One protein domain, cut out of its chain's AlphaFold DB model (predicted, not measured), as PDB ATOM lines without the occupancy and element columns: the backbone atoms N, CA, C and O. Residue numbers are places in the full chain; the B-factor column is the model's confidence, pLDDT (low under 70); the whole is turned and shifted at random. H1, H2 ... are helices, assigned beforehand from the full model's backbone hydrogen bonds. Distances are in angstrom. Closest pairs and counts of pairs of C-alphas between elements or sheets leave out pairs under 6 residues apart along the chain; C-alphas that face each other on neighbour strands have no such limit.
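This is residues 85 to 197 of the 199 residues of an uncharacterized protein of Acidobacteria bacterium 13_1_40CM_3_56_11 (UniProt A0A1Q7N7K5). Going along the printed part from residue 85, you meet three long helices, H1, H2 and H3, laid in a row as a flat zigzag, each running back the other way from the one before; a fourth helix, H4, is a free arm on the far side of H3 that touches no helix. The row is loose: H1 and H2 lie side by side over much of H1, but H2 and H3 meet over a short part near the link between them. The printed part has 113 residues with four named helices, in the order H1, H2, H3, H4, and no named strand; the class is all helix. The whole is loose, with a radius of gyration of the C-alphas of 18.0 A, and flat, spanning 50 by 47 by 18 A.

Start with H1, residues 85 to 104, and H2, residues 110 to 138, which form a helical hairpin. They touch, with the C-alphas of Thr 93 and Arg 124 the closest at 5.9 A, and run opposite ways at a shallow tilt of 17 degrees. Next look at H3, residues 146 to 170, which forms a second helical hairpin with H2. These two touch with residues 126 to 133 of H2 and 146 to 150 of H3 alone; the closest C-alphas are those of Ala 129 and Val 146, 6.4 A apart. They run opposite ways at a shallow tilt of 9 degrees, centre to centre 14.4 A. H1 and H3 are apart. H4, residues 178 to 197, is apart from H1, H2 and H3. In H1, H2, H3 and H4 every O i to N i+4 pair is within hydrogen-bond range.

Find C-alpha 85 at (-4.187, -39.923, 36.107); from there H1 runs 28.6 A to C-alpha 104. H2 begins at C-alpha 110 at (-24.702, -14.604, 42.464) and runs 42.0 A to C-alpha 138; with 29 residues it is the longest helix. H3 runs 36.6 A from C-alpha 146 to C-alpha 170. H4 runs 29.4 A from C-alpha 178 to C-alpha 197 at (-38.069, -49.820, 52.199).

The two C-alphas farthest apart are those of Lys 140 and Gln 172, at 52.3 A. The printed part has no cut. The link from H1 to H2 is tight, and those from H2 to H3 and from H3 to H4 are short. Residues 175 to 187 and 189 to 197 stand free, among others. The mean pLDDT of the printed part is 86.2; look at residues 173 to 174 for the two under 70.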
ATOM      1  N   LEU A  85      -2.851 -40.525  35.998       82.44
ATOM      2  CA  LEU A  85      -4.187 -39.923  36.107       82.44
ATOM      3  C   LEU A  85      -4.436 -39.180  37.432       82.44
ATOM      4  O   LEU A  85      -5.180 -38.208  37.457       82.44
ATOM      5  N   THR A  86      -3.832 -39.613  38.542       82.31
ATOM      6  CA  THR A  86      -3.984 -38.913  39.828       82.31
ATOM      7  C   THR A  86      -3.398 -37.503  39.766       82.31
ATOM      8  O   THR A  86      -4.003 -36.573  40.295       82.31
ATOM      9  N   PHE A  87      -2.259 -37.328  39.090       84.81
ATOM     10  CA  PHE A  87      -1.678 -36.007  38.864       84.81
ATOM     11  C   PHE A  87      -2.596 -35.144  37.991       84.81
ATOM     12  O   PHE A  87      -2.923 -34.026  38.387       84.81
ATOM     13  N   GLN A  88      -3.074 -35.695  36.871       86.31
ATOM     14  CA  GLN A  88      -3.990 -35.007  35.952       86.31
ATOM     15  C   GLN A  88      -5.245 -34.515  36.681       86.31
ATOM     16  O   GLN A  88      -5.582 -33.337  36.625       86.31
ATOM     17  N   LEU A  89      -5.873 -35.390  37.477       87.06
ATOM     18  CA  LEU A  89      -7.038 -35.039  38.288       87.06
ATOM     19  C   LEU A  89      -6.736 -33.895  39.265       87.06
ATOM     20  O   LEU A  89      -7.487 -32.925  39.313       87.06
ATOM     21  N   ARG A  90      -5.631 -33.972  40.023       85.06
ATOM     22  CA  ARG A  90      -5.245 -32.906  40.969       85.06
ATOM     23  C   ARG A  90      -5.026 -31.575  40.263       85.06
ATOM     24  O   ARG A  90      -5.484 -30.547  40.761       85.06
ATOM     25  N   ARG A  91      -4.343 -31.595  39.119       87.00
ATOM     26  CA  ARG A  91      -4.063 -30.398  38.328       87.00
ATOM     27  C   ARG A  91      -5.355 -29.765  37.821       87.00
ATOM     28  O   ARG A  91      -5.583 -28.595  38.109       87.00
ATOM     29  N   SER A  92      -6.207 -30.530  37.139       89.81
ATOM     30  CA  SER A  92      -7.463 -30.025  36.578       89.81
ATOM     31  C   SER A  92      -8.404 -29.501  37.663       89.81
ATOM     32  O   SER A  92      -8.980 -28.427  37.512       89.81
ATOM     33  N   THR A  93      -8.517 -30.185  38.809       89.44
ATOM     34  CA  THR A  93      -9.266 -29.652  39.960       89.44
ATOM     35  C   THR A  93      -8.649 -28.352  40.493       89.44
ATOM     36  O   THR A  93      -9.378 -27.420  40.820       89.44
ATOM     37  N   GLY A  94      -7.319 -28.248  40.551       89.06
ATOM     38  CA  GLY A  94      -6.632 -27.012  40.932       89.06
ATOM     39  C   GLY A  94      -6.856 -25.856  39.950       89.06
ATOM     40  O   GLY A  94      -7.023 -24.716  40.375       89.06
ATOM     41  N   GLU A  95      -6.890 -26.132  38.646       91.12
ATOM     42  CA  GLU A  95      -7.210 -25.149  37.603       91.12
ATOM     43  C   GLU A  95      -8.664 -24.666  37.720       91.12
ATOM     44  O   GLU A  95      -8.902 -23.460  37.693       91.12
ATOM     45  N   LEU A  96      -9.617 -25.570  37.972       92.56
ATOM     46  CA  LEU A  96     -11.016 -25.211  38.233       92.56
ATOM     47  C   LEU A  96     -11.173 -24.309  39.467       92.56
ATOM     48  O   LEU A  96     -11.912 -23.330  39.412       92.56
ATOM     49  N   LEU A  97     -10.439 -24.575  40.551       88.75
ATOM     50  CA  LEU A  97     -10.447 -23.718  41.747       88.75
ATOM     51  C   LEU A  97      -9.855 -22.326  41.476       88.75
ATOM     52  O   LEU A  97     -10.341 -21.326  42.002       88.75
ATOM     53  N   LYS A  98      -8.815 -22.234  40.637       88.88
ATOM     54  CA  LYS A  98      -8.271 -20.934  40.208       88.88
ATOM     55  C   LYS A  98      -9.294 -20.149  39.391       88.88
ATOM     56  O   LYS A  98      -9.437 -18.947  39.606       88.88
ATOM     57  N   LEU A  99     -10.013 -20.821  38.492       89.19
ATOM     58  CA  LEU A  99     -11.095 -20.208  37.721       89.19
ATOM     59  C   LEU A  99     -12.227 -19.734  38.635       89.19
ATOM     60  O   LEU A  99     -12.663 -18.597  38.498       89.19
ATOM     61  N   GLU A 100     -12.638 -20.541  39.617       88.25
ATOM     62  CA  GLU A 100     -13.634 -20.150  40.625       88.25
ATOM     63  C   GLU A 100     -13.232 -18.866  41.366       88.25
ATOM     64  O   GLU A 100     -14.045 -17.957  41.553       88.25
ATOM     65  N   HIS A 101     -11.958 -18.759  41.756       85.56
ATOM     66  CA  HIS A 101     -11.435 -17.562  42.407       85.56
ATOM     67  C   HIS A 101     -11.428 -16.343  41.472       85.56
ATOM     68  O   HIS A 101     -11.800 -15.250  41.895       85.56
ATOM     69  N   GLY A 102     -11.054 -16.527  40.202       83.44
ATOM     70  CA  GLY A 102     -11.100 -15.467  39.193       83.44
ATOM     71  C   GLY A 102     -12.525 -14.972  38.934       83.44
ATOM     72  O   GLY A 102     -12.775 -13.771  38.957       83.44
ATOM     73  N   ILE A 103     -13.478 -15.892  38.796       83.50
ATOM     74  CA  ILE A 103     -14.913 -15.608  38.633       83.50
ATOM     75  C   ILE A 103     -15.443 -14.805  39.829       83.50
ATOM     76  O   ILE A 103     -16.150 -13.822  39.639       83.50
ATOM     77  N   LYS A 104     -15.037 -15.149  41.060       78.81
ATOM     78  CA  LYS A 104     -15.411 -14.396  42.271       78.81
ATOM     79  C   LYS A 104     -14.986 -12.920  42.224       78.81
ATOM     80  O   LYS A 104     -15.613 -12.104  42.890       78.81
ATOM     81  N   SER A 105     -13.913 -12.592  41.502       77.81
ATOM     82  CA  SER A 105     -13.407 -11.218  41.379       77.81
ATOM     83  C   SER A 105     -14.103 -10.382  40.297       77.81
ATOM     84  O   SER A 105     -13.858  -9.181  40.225       77.81
ATOM     85  N   GLY A 106     -14.961 -10.993  39.472       77.69
ATOM     86  CA  GLY A 106     -15.738 -10.308  38.439       77.69
ATOM     87  C   GLY A 106     -17.175  -9.992  38.864       77.69
ATOM     88  O   GLY A 106     -17.670 -10.485  39.877       77.69
ATOM     89  N   GLU A 107     -17.866  -9.192  38.051       80.25
ATOM     90  CA  GLU A 107     -19.312  -8.967  38.162       80.25
ATOM     91  C   GLU A 107     -20.058 -10.154  37.542       80.25
ATOM     92  O   GLU A 107     -20.388 -10.162  36.357       80.25
ATOM     93  N   ILE A 108     -20.263 -11.206  38.335       85.06
ATOM     94  CA  ILE A 108     -21.029 -12.389  37.935       85.06
ATOM     95  C   ILE A 108     -22.256 -12.498  38.825       85.06
ATOM     96  O   ILE A 108     -22.188 -12.267  40.035       85.06
ATOM     97  N   ASP A 109     -23.375 -12.852  38.201       84.94
ATOM     98  CA  ASP A 109     -24.629 -13.085  38.895       84.94
ATOM     99  C   ASP A 109     -24.436 -14.081  40.069       84.94
ATOM    100  O   ASP A 109     -23.829 -15.146  39.885       84.94
ATOM    101  N   PRO A 110     -24.918 -13.764  41.289       82.06
ATOM    102  CA  PRO A 110     -24.702 -14.604  42.464       82.06
ATOM    103  C   PRO A 110     -25.260 -16.026  42.346       82.06
ATOM    104  O   PRO A 110     -24.715 -16.933  42.982       82.06
ATOM    105  N   TYR A 111     -26.325 -16.225  41.563       80.44
ATOM    106  CA  TYR A 111     -26.910 -17.539  41.314       80.44
ATOM    107  C   TYR A 111     -25.976 -18.369  40.430       80.44
ATOM    108  O   TYR A 111     -25.563 -19.459  40.826       80.44
ATOM    109  N   LEU A 112     -25.514 -17.810  39.306       84.44
ATOM    110  CA  LEU A 112     -24.538 -18.478  38.431       84.44
ATOM    111  C   LEU A 112     -23.224 -18.804  39.155       84.44
ATOM    112  O   LEU A 112     -22.644 -19.873  38.956       84.44
ATOM    113  N   LEU A 113     -22.757 -17.905  40.026       87.12
ATOM    114  CA  LEU A 113     -21.567 -18.143  40.841       87.12
ATOM    115  C   LEU A 113     -21.765 -19.303  41.828       87.12
ATOM    116  O   LEU A 113     -20.826 -20.067  42.060       87.12
ATOM    117  N   ARG A 114     -22.955 -19.438  42.424       84.75
ATOM    118  CA  ARG A 114     -23.282 -20.548  43.331       84.75
ATOM    119  C   ARG A 114     -23.282 -21.880  42.583       84.75
ATOM    120  O   ARG A 114     -22.558 -22.782  42.997       84.75
ATOM    121  N   GLU A 115     -23.974 -21.955  41.450       86.12
ATOM    122  CA  GLU A 115     -24.031 -23.163  40.618       86.12
ATOM    123  C   GLU A 115     -22.640 -23.608  40.153       86.12
ATOM    124  O   GLU A 115     -22.267 -24.779  40.269       86.12
ATOM    125  N   PHE A 116     -21.808 -22.663  39.702       89.44
ATOM    126  CA  PHE A 116     -20.437 -22.972  39.304       89.44
ATOM    127  C   PHE A 116     -19.611 -23.535  40.471       89.44
ATOM    128  O   PHE A 116     -18.909 -24.537  40.314       89.44
ATOM    129  N   ARG A 117     -19.707 -22.925  41.659       88.44
ATOM    130  CA  ARG A 117     -19.025 -23.413  42.870       88.44
ATOM    131  C   ARG A 117     -19.459 -24.815  43.250       88.44
ATOM    132  O   ARG A 117     -18.622 -25.640  43.620       88.44
ATOM    133  N   ASP A 118     -20.750 -25.089  43.151       86.31
ATOM    134  CA  ASP A 118     -21.296 -26.391  43.486       86.31
ATOM    135  C   ASP A 118     -20.825 -27.476  42.516       86.31
ATOM    136  O   ASP A 118     -20.419 -28.558  42.959       86.31
ATOM    137  N   ALA A 119     -20.748 -27.163  41.222       89.38
ATOM    138  CA  ALA A 119     -20.152 -28.044  40.225       89.38
ATOM    139  C   ALA A 119     -18.658 -28.311  40.496       89.38
ATOM    140  O   ALA A 119     -18.226 -29.468  40.510       89.38
ATOM    141  N   VAL A 120     -17.863 -27.267  40.767       91.00
ATOM    142  CA  VAL A 120     -16.423 -27.404  41.065       91.00
ATOM    143  C   VAL A 120     -16.190 -28.227  42.333       91.00
ATOM    144  O   VAL A 120     -15.339 -29.123  42.345       91.00
ATOM    145  N   ASP A 121     -16.961 -27.992  43.394       87.44
ATOM    146  CA  ASP A 121     -16.852 -28.774  44.625       87.44
ATOM    147  C   ASP A 121     -17.268 -30.241  44.418       87.44
ATOM    148  O   ASP A 121     -16.622 -31.145  44.957       87.44
ATOM    149  N   HIS A 122     -18.284 -30.510  43.592       86.06
ATOM    150  CA  HIS A 122     -18.655 -31.880  43.234       86.06
ATOM    151  C   HIS A 122     -17.528 -32.608  42.480       86.06
ATOM    152  O   HIS A 122     -17.170 -33.739  42.832       86.06
ATOM    153  N   ILE A 123     -16.909 -31.947  41.496       88.69
ATOM    154  CA  ILE A 123     -15.740 -32.477  40.777       88.69
ATOM    155  C   ILE A 123     -14.594 -32.753  41.755       88.69
ATOM    156  O   ILE A 123     -13.998 -33.826  41.723       88.69
ATOM    157  N   ARG A 124     -14.311 -31.830  42.680       87.62
ATOM    158  CA  ARG A 124     -13.250 -31.996  43.684       87.62
ATOM    159  C   ARG A 124     -13.468 -33.230  44.562       87.62
ATOM    160  O   ARG A 124     -12.531 -33.996  44.783       87.62
ATOM    161  N   LYS A 125     -14.689 -33.441  45.056       86.00
ATOM    162  CA  LYS A 125     -15.018 -34.578  45.931       86.00
ATOM    163  C   LYS A 125     -14.962 -35.916  45.204       86.00
ATOM    164  O   LYS A 125     -14.427 -36.886  45.740       86.00
ATOM    165  N   THR A 126     -15.463 -35.968  43.974       86.75
ATOM    166  CA  THR A 126     -15.395 -37.184  43.150       86.75
ATOM    167  C   THR A 126     -13.961 -37.489  42.715       86.75
ATOM    168  O   THR A 126     -13.535 -38.641  42.797       86.75
ATOM    169  N   ALA A 127     -13.166 -36.471  42.368       87.44
ATOM    170  CA  ALA A 127     -11.738 -36.623  42.096       87.44
ATOM    171  C   ALA A 127     -10.975 -37.151  43.321       87.44
ATOM    172  O   ALA A 127     -10.158 -38.062  43.179       87.44
ATOM    173  N   TRP A 128     -11.263 -36.639  44.522       86.88
ATOM    174  CA  TRP A 128     -10.685 -37.164  45.763       86.88
ATOM    175  C   TRP A 128     -11.036 -38.643  45.978       86.88
ATOM    176  O   TRP A 128     -10.144 -39.440  46.256       86.88
ATOM    177  N   ALA A 129     -12.290 -39.045  45.756       86.88
ATOM    178  CA  ALA A 129     -12.699 -40.446  45.882       86.88
ATOM    179  C   ALA A 129     -11.957 -41.374  44.901       86.88
ATOM    180  O   ALA A 129     -11.550 -42.474  45.274       86.88
ATOM    181  N   VAL A 130     -11.722 -40.926  43.661       86.19
ATOM    182  CA  VAL A 130     -10.908 -41.674  42.685       86.19
ATOM    183  C   VAL A 130      -9.461 -41.816  43.162       86.19
ATOM    184  O   VAL A 130      -8.870 -42.887  43.019       86.19
ATOM    185  N   GLN A 131      -8.882 -40.758  43.735       83.44
ATOM    186  CA  GLN A 131      -7.517 -40.795  44.272       83.44
ATOM    187  C   GLN A 131      -7.405 -41.760  45.451       83.44
ATOM    188  O   GLN A 131      -6.522 -42.613  45.444       83.44
ATOM    189  N   GLU A 132      -8.334 -41.673  46.401       85.12
ATOM    190  CA  GLU A 132      -8.402 -42.543  47.574       85.12
ATOM    191  C   GLU A 132      -8.551 -44.016  47.171       85.12
ATOM    192  O   GLU A 132      -7.856 -44.893  47.686       85.12
ATOM    193  N   TRP A 133      -9.411 -44.307  46.190       86.56
ATOM    194  CA  TRP A 133      -9.566 -45.658  45.653       86.56
ATOM    195  C   TRP A 133      -8.260 -46.193  45.057       86.56
ATOM    196  O   TRP A 133      -7.864 -47.322  45.352       86.56
ATOM    197  N   LYS A 134      -7.552 -45.379  44.261       82.31
ATOM    198  CA  LYS A 134      -6.260 -45.769  43.676       82.31
ATOM    199  C   LYS A 134      -5.184 -45.984  44.732       82.31
ATOM    200  O   LYS A 134      -4.443 -46.960  44.649       82.31
ATOM    201  N   GLU A 135      -5.094 -45.096  45.716       82.12
ATOM    202  CA  GLU A 135      -4.125 -45.214  46.806       82.12
ATOM    203  C   GLU A 135      -4.355 -46.500  47.605       82.12
ATOM    204  O   GLU A 135      -3.416 -47.260  47.851       82.12
ATOM    205  N   ARG A 136      -5.613 -46.820  47.920       85.31
ATOM    206  CA  ARG A 136      -5.970 -48.077  48.590       85.31
ATOM    207  C   ARG A 136      -5.623 -49.304  47.768       85.31
ATOM    208  O   ARG A 136      -5.101 -50.251  48.344       85.31
ATOM    209  N   GLN A 137      -5.838 -49.287  46.450       82.94
ATOM    210  CA  GLN A 137      -5.403 -50.393  45.593       82.94
ATOM    211  C   GLN A 137      -3.893 -50.614  45.659       82.94
ATOM    212  O   GLN A 137      -3.449 -51.745  45.855       82.94
ATOM    213  N   VAL A 138      -3.105 -49.542  45.541       78.06
ATOM    214  CA  VAL A 138      -1.637 -49.612  45.619       78.06
ATOM    215  C   VAL A 138      -1.189 -50.138  46.985       78.06
ATOM    216  O   VAL A 138      -0.305 -50.988  47.064       78.06
ATOM    217  N   LEU A 139      -1.835 -49.683  48.060       80.12
ATOM    218  CA  LEU A 139      -1.553 -50.100  49.434       80.12
ATOM    219  C   LEU A 139      -2.216 -51.431  49.832       80.12
ATOM    220  O   LEU A 139      -2.105 -51.829  50.992       80.12
ATOM    221  N   LYS A 140      -2.913 -52.112  48.910       84.75
ATOM    222  CA  LYS A 140      -3.695 -53.340  49.164       84.75
ATOM    223  C   LYS A 140      -4.672 -53.211  50.347       84.75
ATOM    224  O   LYS A 140      -4.880 -54.157  51.103       84.75
ATOM    225  N   ARG A 141      -5.255 -52.023  50.521       84.12
ATOM    226  CA  ARG A 141      -6.300 -51.718  51.509       84.12
ATOM    227  C   ARG A 141      -7.685 -51.928  50.902       84.12
ATOM    228  O   ARG A 141      -7.844 -51.899  49.685       84.12
ATOM    229  N   ASP A 142      -8.693 -52.086  51.756       84.62
ATOM    230  CA  ASP A 142     -10.073 -52.268  51.309       84.62
ATOM    231  C   ASP A 142     -10.615 -51.026  50.577       84.62
ATOM    232  O   ASP A 142     -10.733 -49.930  51.137       84.62
ATOM    233  N   THR A 143     -10.956 -51.210  49.302       86.25
ATOM    234  CA  THR A 143     -11.543 -50.189  48.430       86.25
ATOM    235  C   THR A 143     -13.058 -50.064  48.575       86.25
ATOM    236  O   THR A 143     -13.623 -49.075  48.108       86.25
ATOM    237  N   ALA A 144     -13.731 -51.037  49.203       82.81
ATOM    238  CA  ALA A 144     -15.189 -51.078  49.291       82.81
ATOM    239  C   ALA A 144     -15.762 -49.870  50.042       82.81
ATOM    240  O   ALA A 144     -16.845 -49.395  49.707       82.81
ATOM    241  N   THR A 145     -15.015 -49.297  50.991       81.12
ATOM    242  CA  THR A 145     -15.498 -48.157  51.783       81.12
ATOM    243  C   THR A 145     -15.495 -46.817  51.030       81.12
ATOM    244  O   THR A 145     -15.998 -45.835  51.569       81.12
ATOM    245  N   VAL A 146     -14.959 -46.738  49.805       84.94
ATOM    246  CA  VAL A 146     -15.006 -45.502  48.998       84.94
ATOM    247  C   VAL A 146     -16.422 -45.246  48.468       84.94
ATOM    248  O   VAL A 146     -16.879 -44.105  48.429       84.94
ATOM    249  N   ILE A 147     -17.150 -46.308  48.102       85.44
ATOM    250  CA  ILE A 147     -18.507 -46.198  47.550       85.44
ATOM    251  C   ILE A 147     -19.505 -45.622  48.574       85.44
ATOM    252  O   ILE A 147     -20.199 -44.667  48.224       85.44
ATOM    253  N   PRO A 148     -19.560 -46.087  49.840       86.94
ATOM    254  CA  PRO A 148     -20.395 -45.468  50.872       86.94
ATOM    255  C   PRO A 148     -20.149 -43.966  51.075       86.94
ATOM    256  O   PRO A 148     -21.103 -43.213  51.282       86.94
ATOM    257  N   LEU A 149     -18.897 -43.501  50.968       81.88
ATOM    258  CA  LEU A 149     -18.574 -42.071  51.064       81.88
ATOM    259  C   LEU A 149     -19.192 -41.279  49.901       81.88
ATOM    260  O   LEU A 149     -19.788 -40.227  50.119       81.88
ATOM    261  N   LEU A 150     -19.115 -41.812  48.676       86.19
ATOM    262  CA  LEU A 150     -19.750 -41.208  47.500       86.19
ATOM    263  C   LEU A 150     -21.279 -41.191  47.599       86.19
ATOM    264  O   LEU A 150     -21.906 -40.216  47.189       86.19
ATOM    265  N   VAL A 151     -21.885 -42.249  48.144       88.69
ATOM    266  CA  VAL A 151     -23.338 -42.308  48.367       88.69
ATOM    267  C   VAL A 151     -23.769 -41.267  49.400       88.69
ATOM    268  O   VAL A 151     -24.727 -40.541  49.158       88.69
ATOM    269  N   THR A 152     -23.027 -41.132  50.501       87.44
ATOM    270  CA  THR A 152     -23.284 -40.106  51.528       87.44
ATOM    271  C   THR A 152     -23.228 -38.700  50.932       87.44
ATOM    272  O   THR A 152     -24.122 -37.885  51.158       87.44
ATOM    273  N   GLU A 153     -22.219 -38.422  50.104       85.31
ATOM    274  CA  GLU A 153     -22.103 -37.137  49.415       85.31
ATOM    275  C   GLU A 153     -23.234 -36.913  48.401       85.31
ATOM    276  O   GLU A 153     -23.739 -35.796  48.290       85.31
ATOM    277  N   ARG A 154     -23.668 -37.961  47.687       89.00
ATOM    278  CA  ARG A 154     -24.808 -37.885  46.762       89.00
ATOM    279  C   ARG A 154     -26.100 -37.539  47.495       89.00
ATOM    280  O   ARG A 154     -26.838 -36.693  47.005       89.00
ATOM    281  N   ILE A 155     -26.353 -38.154  48.651       90.25
ATOM    282  CA  ILE A 155     -27.516 -37.833  49.490       90.25
ATOM    283  C   ILE A 155     -27.447 -36.365  49.915       90.25
ATOM    284  O   ILE A 155     -28.375 -35.614  49.638       90.25
ATOM    285  N   ARG A 156     -26.314 -35.930  50.483       88.25
ATOM    286  CA  ARG A 156     -26.102 -34.540  50.916       88.25
ATOM    287  C   ARG A 156     -26.345 -33.534  49.784       88.25
ATOM    288  O   ARG A 156     -27.007 -32.524  49.996       88.25
ATOM    289  N   ARG A 157     -25.814 -33.800  48.584       86.81
ATOM    290  CA  ARG A 157     -26.007 -32.956  47.393       86.81
ATOM    291  C   ARG A 157     -27.447 -32.955  46.903       86.81
ATOM    292  O   ARG A 157     -27.963 -31.887  46.603       86.81
ATOM    293  N   GLY A 158     -28.079 -34.126  46.844       90.56
ATOM    294  CA  GLY A 158     -29.486 -34.251  46.477       90.56
ATOM    295  C   GLY A 158     -30.371 -33.417  47.396       90.56
ATOM    296  O   GLY A 158     -31.158 -32.620  46.906       90.56
ATOM    297  N   THR A 159     -30.176 -33.518  48.714       90.38
ATOM    298  CA  THR A 159     -30.902 -32.702  49.699       90.38
ATOM    299  C   THR A 159     -30.755 -31.204  49.423       90.38
ATOM    300  O   THR A 159     -31.765 -30.525  49.280       90.38
ATOM    301  N   GLN A 160     -29.526 -30.705  49.251       87.62
ATOM    302  CA  GLN A 160     -29.278 -29.282  48.968       87.62
ATOM    303  C   GLN A 160     -29.914 -28.805  47.656       87.62
ATOM    304  O   GLN A 160     -30.428 -27.688  47.580       87.62
ATOM    305  N   LEU A 161     -29.876 -29.647  46.620       87.81
ATOM    306  CA  LEU A 161     -30.491 -29.345  45.333       87.81
ATOM    307  C   LEU A 161     -32.015 -29.244  45.466       87.81
ATOM    308  O   LEU A 161     -32.601 -28.292  44.967       87.81
ATOM    309  N   TYR A 162     -32.656 -30.190  46.159       90.75
ATOM    310  CA  TYR A 162     -34.107 -30.156  46.370       90.75
ATOM    311  C   TYR A 162     -34.550 -28.970  47.234       90.75
ATOM    312  O   TYR A 162     -35.592 -28.385  46.953       90.75
ATOM    313  N   GLU A 163     -33.764 -28.584  48.243       89.88
ATOM    314  CA  GLU A 163     -34.004 -27.369  49.035       89.88
ATOM    315  C   GLU A 163     -33.931 -26.111  48.154       89.88
ATOM    316  O   GLU A 163     -34.865 -25.315  48.143       89.88
ATOM    317  N   THR A 164     -32.882 -25.985  47.333       85.94
ATOM    318  CA  THR A 164     -32.710 -24.840  46.419       85.94
ATOM    319  C   THR A 164     -33.832 -24.768  45.380       85.94
ATOM    320  O   THR A 164     -34.417 -23.710  45.172       85.94
ATOM    321  N   LEU A 165     -34.198 -25.903  44.774       87.12
ATOM    322  CA  LEU A 165     -35.314 -25.974  43.825       87.12
ATOM    323  C   LEU A 165     -36.650 -25.607  44.481       87.12
ATOM    324  O   LEU A 165     -37.487 -24.962  43.853       87.12
ATOM    325  N   SER A 166     -36.863 -26.007  45.737       88.62
ATOM    326  CA  SER A 166     -38.056 -25.621  46.492       88.62
ATOM    327  C   SER A 166     -38.125 -24.100  46.675       88.62
ATOM    328  O   SER A 166     -39.182 -23.512  46.447       88.62
ATOM    329  N   ASP A 167     -37.012 -23.459  47.033       87.19
ATOM    330  CA  ASP A 167     -36.931 -22.000  47.175       87.19
ATOM    331  C   ASP A 167     -37.175 -21.279  45.834       87.19
ATOM    332  O   ASP A 167     -37.941 -20.310  45.770       87.19
ATOM    333  N   ASP A 168     -36.594 -21.778  44.740       84.44
ATOM    334  CA  ASP A 168     -36.765 -21.224  43.388       84.44
ATOM    335  C   ASP A 168     -38.232 -21.290  42.917       84.44
ATOM    336  O   ASP A 168     -38.749 -20.339  42.318       84.44
ATOM    337  N   LEU A 169     -38.933 -22.385  43.234       84.19
ATOM    338  CA  LEU A 169     -40.359 -22.560  42.937       84.19
ATOM    339  C   LEU A 169     -41.246 -21.635  43.783       84.19
ATOM    340  O   LEU A 169     -42.205 -21.061  43.262       84.19
ATOM    341  N   GLN A 170     -40.933 -21.459  45.070       85.50
ATOM    342  CA  GLN A 170     -41.687 -20.571  45.966       85.50
ATOM    343  C   GLN A 170     -41.552 -19.098  45.573       85.50
ATOM    344  O   GLN A 170     -42.517 -18.336  45.643       85.50
ATOM    345  N   THR A 171     -40.361 -18.701  45.133       82.38
ATOM    346  CA  THR A 171     -40.053 -17.326  44.719       82.38
ATOM    347  C   THR A 171     -40.501 -17.008  43.287       82.38
ATOM    348  O   THR A 171     -40.418 -15.855  42.873       82.38
ATOM    349  N   GLN A 172     -41.011 -17.998  42.538       72.06
ATOM    350  CA  GLN A 172     -41.304 -17.918  41.096       72.06
ATOM    351  C   GLN A 172     -40.097 -17.481  40.249       72.06
ATOM    352  O   GLN A 172     -40.269 -16.966  39.141       72.06
ATOM    353  N   THR A 173     -38.881 -17.697  40.757       68.06
ATOM    354  CA  THR A 173     -37.627 -17.363  40.066       68.06
ATOM    355  C   THR A 173     -37.475 -18.199  38.793       68.06
ATOM    356  O   THR A 173     -36.902 -17.742  37.805       68.06
ATOM    357  N   ILE A 174     -38.069 -19.398  38.777       67.56
ATOM    358  CA  ILE A 174     -38.081 -20.313  37.637       67.56
ATOM    359  C   ILE A 174     -39.532 -20.691  37.314       67.56
ATOM    360  O   ILE A 174     -40.332 -20.976  38.205       67.56
ATOM    361  N   ARG A 175     -39.881 -20.713  36.021       74.31
ATOM    362  CA  ARG A 175     -41.144 -21.273  35.512       74.31
ATOM    363  C   ARG A 175     -40.842 -22.528  34.691       74.31
ATOM    364  O   ARG A 175     -40.717 -22.412  33.471       74.31
ATOM    365  N   PRO A 176     -40.666 -23.691  35.340       74.56
ATOM    366  CA  PRO A 176     -40.367 -24.925  34.629       74.56
ATOM    367  C   PRO A 176     -41.535 -25.344  33.732       74.56
ATOM    368  O   PRO A 176     -42.698 -25.013  33.989       74.56
ATOM    369  N   GLY A 177     -41.220 -26.068  32.662       81.44
ATOM    370  CA  GLY A 177     -42.226 -26.655  31.785       81.44
ATOM    371  C   GLY A 177     -43.033 -27.739  32.507       81.44
ATOM    372  O   GLY A 177     -42.532 -28.406  33.409       81.44
ATOM    373  N   ALA A 178     -44.282 -27.966  32.084       75.69
ATOM    374  CA  ALA A 178     -45.147 -28.981  32.701       75.69
ATOM    375  C   ALA A 178     -44.520 -30.392  32.695       75.69
ATOM    376  O   ALA A 178     -44.619 -31.105  33.687       75.69
ATOM    377  N   ALA A 179     -43.816 -30.753  31.615       85.38
ATOM    378  CA  ALA A 179     -43.117 -32.033  31.499       85.38
ATOM    379  C   ALA A 179     -41.928 -32.159  32.471       85.38
ATOM    380  O   ALA A 179     -41.734 -33.209  33.071       85.38
ATOM    381  N   GLU A 180     -41.167 -31.081  32.689       85.25
ATOM    382  CA  GLU A 180     -40.018 -31.081  33.611       85.25
ATOM    383  C   GLU A 180     -40.470 -31.293  35.065       85.25
ATOM    384  O   GLU A 180     -39.822 -32.007  35.831       85.25
ATOM    385  N   ILE A 181     -41.611 -30.700  35.436       86.00
ATOM    386  CA  ILE A 181     -42.232 -30.900  36.751       86.00
ATOM    387  C   ILE A 181     -42.711 -32.348  36.901       86.00
ATOM    388  O   ILE A 181     -42.502 -32.956  37.951       86.00
ATOM    389  N   GLU A 182     -43.348 -32.902  35.871       88.50
ATOM    390  CA  GLU A 182     -43.852 -34.275  35.888       88.50
ATOM    391  C   GLU A 182     -42.714 -35.302  36.022       88.50
ATOM    392  O   GLU A 182     -42.807 -36.213  36.846       88.50
ATOM    393  N   ASP A 183     -41.608 -35.123  35.296       92.25
ATOM    394  CA  ASP A 183     -40.416 -35.973  35.409       92.25
ATOM    395  C   ASP A 183     -39.803 -35.914  36.817       92.25
ATOM    396  O   ASP A 183     -39.464 -36.946  37.413       92.25
ATOM    397  N   LEU A 184     -39.692 -34.707  37.384       90.62
ATOM    398  CA  LEU A 184     -39.168 -34.503  38.732       90.62
ATOM    399  C   LEU A 184     -40.054 -35.173  39.792       90.62
ATOM    400  O   LEU A 184     -39.535 -35.843  40.690       90.62
ATOM    401  N   LEU A 185     -41.379 -35.032  39.680       91.75
ATOM    402  CA  LEU A 185     -42.342 -35.661  40.587       91.75
ATOM    403  C   LEU A 185     -42.204 -37.186  40.573       91.75
ATOM    404  O   LEU A 185     -42.024 -37.787  41.635       91.75
ATOM    405  N   HIS A 186     -42.190 -37.807  39.391       95.00
ATOM    406  CA  HIS A 186     -42.011 -39.255  39.265       95.00
ATOM    407  C   HIS A 186     -40.689 -39.737  39.884       95.00
ATOM    408  O   HIS A 186     -40.649 -40.769  40.564       95.00
ATOM    409  N   ALA A 187     -39.595 -38.993  39.685       94.50
ATOM    410  CA  ALA A 187     -38.298 -39.327  40.266       94.50
ATOM    411  C   ALA A 187     -38.314 -39.261  41.806       94.50
ATOM    412  O   ALA A 187     -37.799 -40.171  42.466       94.50
ATOM    413  N   ILE A 188     -38.928 -38.220  42.380       94.38
ATOM    414  CA  ILE A 188     -39.061 -38.041  43.833       94.38
ATOM    415  C   ILE A 188     -39.927 -39.149  44.437       94.38
ATOM    416  O   ILE A 188     -39.552 -39.729  45.456       94.38
ATOM    417  N   GLU A 189     -41.058 -39.478  43.816       95.75
ATOM    418  CA  GLU A 189     -41.943 -40.541  44.296       95.75
ATOM    419  C   GLU A 189     -41.238 -41.894  44.312       95.75
ATOM    420  O   GLU A 189     -41.271 -42.595  45.325       95.75
ATOM    421  N   ARG A 190     -40.521 -42.231  43.235       95.50
ATOM    422  CA  ARG A 190     -39.729 -43.459  43.173       95.50
ATOM    423  C   ARG A 190     -38.669 -43.504  44.272       95.50
ATOM    424  O   ARG A 190     -38.547 -44.519  44.955       95.50
ATOM    425  N   LEU A 191     -37.917 -42.418  44.458       93.44
ATOM    426  CA  LEU A 191     -36.897 -42.339  45.504       93.44
ATOM    427  C   LEU A 191     -37.516 -42.479  46.900       93.44
ATOM    428  O   LEU A 191     -36.975 -43.194  47.743       93.44
ATOM    429  N   ARG A 192     -38.668 -41.845  47.136       94.12
ATOM    430  CA  ARG A 192     -39.406 -41.936  48.400       94.12
ATOM    431  C   ARG A 192     -39.798 -43.376  48.715       94.12
ATOM    432  O   ARG A 192     -39.614 -43.806  49.850       94.12
ATOM    433  N   GLU A 193     -40.329 -44.117  47.743       96.06
ATOM    434  CA  GLU A 193     -40.707 -45.517  47.959       96.06
ATOM    435  C   GLU A 193     -39.490 -46.415  48.234       96.06
ATOM    436  O   GLU A 193     -39.576 -47.289  49.092       96.06
ATOM    437  N   GLU A 194     -38.336 -46.176  47.602       93.81
ATOM    438  CA  GLU A 194     -37.109 -46.915  47.943       93.81
ATOM    439  C   GLU A 194     -36.586 -46.564  49.348       93.81
ATOM    440  O   GLU A 194     -36.206 -47.457  50.101       93.81
ATOM    441  N   ILE A 195     -36.622 -45.290  49.758       92.56
ATOM    442  CA  ILE A 195     -36.210 -44.875  51.113       92.56
ATOM    443  C   ILE A 195     -37.117 -45.489  52.186       92.56
ATOM    444  O   ILE A 195     -36.625 -45.909  53.235       92.56
ATOM    445  N   LYS A 196     -38.427 -45.577  51.924       94.00
ATOM    446  CA  LYS A 196     -39.389 -46.240  52.818       94.00
ATOM    447  C   LYS A 196     -39.119 -47.730  52.998       94.00
ATOM    448  O   LYS A 196     -39.568 -48.278  53.985       94.00
ATOM    449  N   ARG A 197     -38.438 -48.398  52.061       93.75
ATOM    450  CA  ARG A 197     -38.069 -49.820  52.199       93.75
ATOM    451  C   ARG A 197     -36.821 -50.036  53.052       93.75
ATOM    452  O   ARG A 197     -36.546 -51.167  53.436       93.75
TER     453      ARG A 197